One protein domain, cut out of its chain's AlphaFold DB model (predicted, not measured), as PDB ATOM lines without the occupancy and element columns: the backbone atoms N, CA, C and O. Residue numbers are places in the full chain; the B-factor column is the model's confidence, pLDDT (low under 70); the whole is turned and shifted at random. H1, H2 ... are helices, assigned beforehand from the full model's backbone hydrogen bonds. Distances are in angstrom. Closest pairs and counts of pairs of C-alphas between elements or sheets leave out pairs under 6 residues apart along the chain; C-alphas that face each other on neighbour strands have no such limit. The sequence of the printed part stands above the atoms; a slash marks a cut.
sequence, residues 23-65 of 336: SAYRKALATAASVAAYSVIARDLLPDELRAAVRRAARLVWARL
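What this domain is: This is residues 23 to 65 of the 336 residues of the protein "AAA_assoc domain-containing protein" of Oryza sativa subsp. indica (UniProt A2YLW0). Two helices form an open, flat V, with H1 the longer arm, H2 the other, and residues 46 and 47 at the corner where the chain folds back. The printed part has 43 residues, with H1 before H2 and no named strand; its class is all helix. It is loose, with a radius of gyration of the C-alphas of 13.1 A and spans of 38 by 29 by 5 A.

Where its parts are: H1, residues 23 to 45, begins at C-alpha 23 (38.823, 51.768, -36.504) and is 33.4 A long from first to last C-alpha. H2, residues 48 to 65, is 25.2 A long and ends at C-alpha 65 (31.003, 32.590, -20.659).

How they stand to each other: A tight link of 2 residues joins H1 to H2, yet the helices are apart, with no C-alpha of one within 8 A of the other. Every O i to N i+4 pair is within hydrogen-bond range in H2, and 18 of 19 are in H1.

The domain as a whole: The C-alphas farthest apart, of Ser 23 and Glu 49, are 38.5 A apart. The printed part has no cut. Its mean pLDDT is 75.7; residues 36, 38 to 39 and 41 to 46 are under 70.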
ATOM      1  N   SER A  23      39.999  51.198 -37.174       81.69
ATOM      2  CA  SER A  23      38.823  51.768 -36.504       81.69
ATOM      3  C   SER A  23      38.325  50.886 -35.353       81.69
ATOM      4  O   SER A  23      37.966  51.406 -34.295       81.69
ATOM      5  N   ALA A  24      38.371  49.561 -35.519       79.31
ATOM      6  CA  ALA A  24      38.058  48.599 -34.469       79.31
ATOM      7  C   ALA A  24      39.087  48.677 -33.331       79.31
ATOM      8  O   ALA A  24      38.703  48.719 -32.164       79.31
ATOM      9  N   TYR A  25      40.375  48.807 -33.663       74.88
ATOM     10  CA  TYR A  25      41.451  48.987 -32.691       74.88
ATOM     11  C   TYR A  25      41.309  50.292 -31.902       74.88
ATOM     12  O   TYR A  25      41.375  50.276 -30.677       74.88
ATOM     13  N   ARG A  26      41.034  51.422 -32.568       81.38
ATOM     14  CA  ARG A  26      40.792  52.711 -31.895       81.38
ATOM     15  C   ARG A  26      39.574  52.659 -30.973       81.38
ATOM     16  O   ARG A  26      39.648  53.166 -29.858       81.38
ATOM     17  N   LYS A  27      38.481  52.015 -31.399       84.88
ATOM     18  CA  LYS A  27      37.291  51.807 -30.556       84.88
ATOM     19  C   LYS A  27      37.604  50.919 -29.351       84.88
ATOM     20  O   LYS A  27      37.231  51.273 -28.236       84.88
ATOM     21  N   ALA A  28      38.330  49.819 -29.547       74.75
ATOM     22  CA  ALA A  28      38.742  48.931 -28.464       74.75
ATOM     23  C   ALA A  28      39.670  49.644 -27.468       74.75
ATOM     24  O   ALA A  28      39.466  49.536 -26.264       74.75
ATOM     25  N   LEU A  29      40.629  50.435 -27.957       75.44
ATOM     26  CA  LEU A  29      41.573  51.190 -27.134       75.44
ATOM     27  C   LEU A  29      40.884  52.309 -26.337       75.44
ATOM     28  O   LEU A  29      41.133  52.440 -25.143       75.44
ATOM     29  N   ALA A  30      39.970  53.063 -26.953       76.94
ATOM     30  CA  ALA A  30      39.164  54.068 -26.253       76.94
ATOM     31  C   ALA A  30      38.272  53.436 -25.167       76.94
ATOM     32  O   ALA A  30      38.139  53.983 -24.073       76.94
ATOM     33  N   THR A  31      37.718  52.252 -25.443       80.12
ATOM     34  CA  THR A  31      36.903  51.493 -24.480       80.12
ATOM     35  C   THR A  31      37.758  50.914 -23.347       80.12
ATOM     36  O   THR A  31      37.355  50.929 -22.190       80.12
ATOM     37  N   ALA A  32      38.975  50.450 -23.641       70.06
ATOM     38  CA  ALA A  32      39.908  49.982 -22.622       70.06
ATOM     39  C   ALA A  32      40.396  51.128 -21.723       70.06
ATOM     40  O   ALA A  32      40.497  50.951 -20.511       70.06
ATOM     41  N   ALA A  33      40.648  52.311 -22.292       72.31
ATOM     42  CA  ALA A  33      41.062  53.497 -21.548       72.31
ATOM     43  C   ALA A  33      39.965  54.006 -20.596       72.31
ATOM     44  O   ALA A  33      40.265  54.340 -19.449       72.31
ATOM     45  N   SER A  34      38.695  54.011 -21.021       70.50
ATOM     46  CA  SER A  34      37.583  54.385 -20.139       70.50
ATOM     47  C   SER A  34      37.398  53.373 -19.005       70.50
ATOM     48  O   SER A  34      37.299  53.768 -17.845       70.50
ATOM     49  N   VAL A  35      37.455  52.069 -19.295       72.00
ATOM     50  CA  VAL A  35      37.401  51.012 -18.268       72.00
ATOM     51  C   VAL A  35      38.579  51.111 -17.293       72.00
ATOM     52  O   VAL A  35      38.383  50.955 -16.087       72.00
ATOM     53  N   ALA A  36      39.784  51.420 -17.777       69.06
ATOM     54  CA  ALA A  36      40.951  51.636 -16.925       69.06
ATOM     55  C   ALA A  36      40.748  52.838 -15.987       69.06
ATOM     56  O   ALA A  36      40.981  52.703 -14.786       69.06
ATOM     57  N   ALA A  37      40.227  53.961 -16.492       71.81
ATOM     58  CA  ALA A  37      39.905  55.134 -15.678       71.81
ATOM     59  C   ALA A  37      38.863  54.815 -14.588       71.81
ATOM     60  O   ALA A  37      39.080  55.128 -13.416       71.81
ATOM     61  N   TYR A  38      37.788  54.096 -14.929       67.69
ATOM     62  CA  TYR A  38      36.803  53.639 -13.942       67.69
ATOM     63  C   TYR A  38      37.388  52.633 -12.941       67.69
ATOM     64  O   TYR A  38      37.010  52.646 -11.773       67.69
ATOM     65  N   SER A  39      38.339  51.789 -13.355       65.19
ATOM     66  CA  SER A  39      38.995  50.824 -12.463       65.19
ATOM     67  C   SER A  39      39.927  51.481 -11.439       65.19
ATOM     68  O   SER A  39      40.049  50.970 -10.329       65.19
ATOM     69  N   VAL A  40      40.548  52.616 -11.783       73.31
ATOM     70  CA  VAL A  40      41.373  53.415 -10.863       73.31
ATOM     71  C   VAL A  40      40.485  54.101  -9.825       73.31
ATOM     72  O   VAL A  40      40.751  53.994  -8.636       73.31
ATOM     73  N   ILE A  41      39.357  54.680 -10.241       67.94
ATOM     74  CA  ILE A  41      38.396  55.313  -9.321       67.94
ATOM     75  C   ILE A  41      37.709  54.266  -8.422       67.94
ATOM     76  O   ILE A  41      37.545  54.467  -7.220       67.94
ATOM     77  N   ALA A  42      37.368  53.097  -8.970       62.88
ATOM     78  CA  ALA A  42      36.818  51.984  -8.197       62.88
ATOM     79  C   ALA A  42      37.849  51.344  -7.247       62.88
ATOM     80  O   ALA A  42      37.466  50.678  -6.285       62.88
ATOM     81  N   ARG A  43      39.155  51.530  -7.478       62.72
ATOM     82  CA  ARG A  43      40.199  51.084  -6.546       62.72
ATOM     83  C   ARG A  43      40.263  51.939  -5.291       62.72
ATOM     84  O   ARG A  43      40.592  51.365  -4.267       62.72
ATOM     85  N   ASP A  44      39.868  53.204  -5.314       67.50
ATOM     86  CA  ASP A  44      39.941  54.059  -4.119       67.50
ATOM     87  C   ASP A  44      38.632  54.089  -3.309       67.50
ATOM     88  O   ASP A  44      38.640  54.445  -2.134       67.50
ATOM     89  N   LEU A  45      37.510  53.650  -3.898       68.81
ATOM     90  CA  LEU A  45      36.171  53.775  -3.298       68.81
ATOM     91  C   LEU A  45      35.519  52.454  -2.845       68.81
ATOM     92  O   LEU A  45      34.485  52.491  -2.180       68.81
ATOM     93  N   LEU A  46      36.074  51.283  -3.191       65.12
ATOM     94  CA  LEU A  46      35.463  49.981  -2.870       65.12
ATOM     95  C   LEU A  46      36.169  49.267  -1.700       65.12
ATOM     96  O   LEU A  46      37.342  48.938  -1.829       65.12
ATOM     97  N   PRO A  47      35.478  48.923  -0.601       79.94
ATOM     98  CA  PRO A  47      35.998  48.036   0.445       79.94
ATOM     99  C   PRO A  47      36.571  46.708  -0.093       79.94
ATOM    100  O   PRO A  47      36.061  46.146  -1.069       79.94
ATOM    101  N   ASP A  48      37.604  46.160   0.559       73.62
ATOM    102  CA  ASP A  48      38.309  44.945   0.105       73.62
ATOM    103  C   ASP A  48      37.409  43.714  -0.058       73.62
ATOM    104  O   ASP A  48      37.597  42.910  -0.982       73.62
ATOM    105  N   GLU A  49      36.376  43.598   0.776       77.12
ATOM    106  CA  GLU A  49      35.391  42.519   0.694       77.12
ATOM    107  C   GLU A  49      34.573  42.575  -0.602       77.12
ATOM    108  O   GLU A  49      34.350  41.546  -1.250       77.12
ATOM    109  N   LEU A  50      34.216  43.779  -1.057       77.44
ATOM    110  CA  LEU A  50      33.501  43.977  -2.316       77.44
ATOM    111  C   LEU A  50      34.407  43.701  -3.518       77.44
ATOM    112  O   LEU A  50      33.958  43.094  -4.488       77.44
ATOM    113  N   ARG A  51      35.706  44.024  -3.454       74.19
ATOM    114  CA  ARG A  51      36.656  43.628  -4.515       74.19
ATOM    115  C   ARG A  51      36.824  42.116  -4.598       74.19
ATOM    116  O   ARG A  51      36.997  41.570  -5.689       74.19
ATOM    117  N   ALA A  52      36.831  41.417  -3.464       78.75
ATOM    118  CA  ALA A  52      36.858  39.959  -3.451       78.75
ATOM    119  C   ALA A  52      35.566  39.377  -4.048       78.75
ATOM    120  O   ALA A  52      35.639  38.469  -4.877       78.75
ATOM    121  N   ALA A  53      34.407  39.945  -3.705       81.00
ATOM    122  CA  ALA A  53      33.111  39.552  -4.255       81.00
ATOM    123  C   ALA A  53      33.010  39.809  -5.767       81.00
ATOM    124  O   ALA A  53      32.649  38.901  -6.509       81.00
ATOM    125  N   VAL A  54      33.424  40.985  -6.250       83.88
ATOM    126  CA  VAL A  54      33.447  41.328  -7.682       83.88
ATOM    127  C   VAL A  54      34.423  40.439  -8.442       83.88
ATOM    128  O   VAL A  54      34.084  39.956  -9.515       83.88
ATOM    129  N   ARG A  55      35.606  40.137  -7.893       82.31
ATOM    130  CA  ARG A  55      36.539  39.181  -8.517       82.31
ATOM    131  C   ARG A  55      35.963  37.770  -8.571       82.31
ATOM    132  O   ARG A  55      36.141  37.094  -9.579       82.31
ATOM    133  N   ARG A  56      35.271  37.312  -7.523       81.94
ATOM    134  CA  ARG A  56      34.579  36.011  -7.515       81.94
ATOM    135  C   ARG A  56      33.441  35.986  -8.533       81.94
ATOM    136  O   ARG A  56      33.366  35.048  -9.316       81.94
ATOM    137  N   ALA A  57      32.622  37.033  -8.584       83.00
ATOM    138  CA  ALA A  57      31.538  37.175  -9.548       83.00
ATOM    139  C   ALA A  57      32.072  37.243 -10.985       83.00
ATOM    140  O   ALA A  57      31.616  36.493 -11.838       83.00
ATOM    141  N   ALA A  58      33.101  38.050 -11.240       85.38
ATOM    142  CA  ALA A  58      33.771  38.129 -12.530       85.38
ATOM    143  C   ALA A  58      34.375  36.781 -12.924       85.38
ATOM    144  O   ALA A  58      34.185  36.361 -14.053       85.38
ATOM    145  N   ARG A  59      35.027  36.054 -12.005       83.69
ATOM    146  CA  ARG A  59      35.525  34.693 -12.266       83.69
ATOM    147  C   ARG A  59      34.403  33.715 -12.591       83.69
ATOM    148  O   ARG A  59      34.577  32.918 -13.496       83.69
ATOM    149  N   LEU A  60      33.268  33.772 -11.895       82.81
ATOM    150  CA  LEU A  60      32.112  32.915 -12.174       82.81
ATOM    151  C   LEU A  60      31.471  33.250 -13.524       82.81
ATOM    152  O   LEU A  60      31.096  32.347 -14.266       82.81
ATOM    153  N   VAL A  61      31.374  34.535 -13.863       82.44
ATOM    154  CA  VAL A  61      30.863  35.008 -15.155       82.44
ATOM    155  C   VAL A  61      31.823  34.625 -16.278       82.44
ATOM    156  O   VAL A  61      31.392  34.026 -17.253       82.44
ATOM    157  N   TRP A  62      33.124  34.875 -16.119       78.81
ATOM    158  CA  TRP A  62      34.157  34.438 -17.058       78.81
ATOM    159  C   TRP A  62      34.159  32.915 -17.211       78.81
ATOM    160  O   TRP A  62      34.142  32.421 -18.330       78.81
ATOM    161  N   ALA A  63      34.095  32.157 -16.116       78.50
ATOM    162  CA  ALA A  63      34.010  30.703 -16.171       78.50
ATOM    163  C   ALA A  63      32.756  30.242 -16.919       78.50
ATOM    164  O   ALA A  63      32.854  29.323 -17.710       78.50
ATOM    165  N   ARG A  64      31.595  30.886 -16.743       78.44
ATOM    166  CA  ARG A  64      30.367  30.531 -17.474       78.44
ATOM    167  C   ARG A  64      30.412  30.910 -18.954       78.44
ATOM    168  O   ARG A  64      30.014  30.101 -19.785       78.44
ATOM    169  N   LEU A  65      30.907  32.103 -19.280       75.06
ATOM    170  CA  LEU A  65      31.003  32.590 -20.659       75.06
ATOM    171  C   LEU A  65      32.025  31.787 -21.469       75.06
ATOM    172  O   LEU A  65      31.766  31.427 -22.613       75.06
TER     173      LEU A  65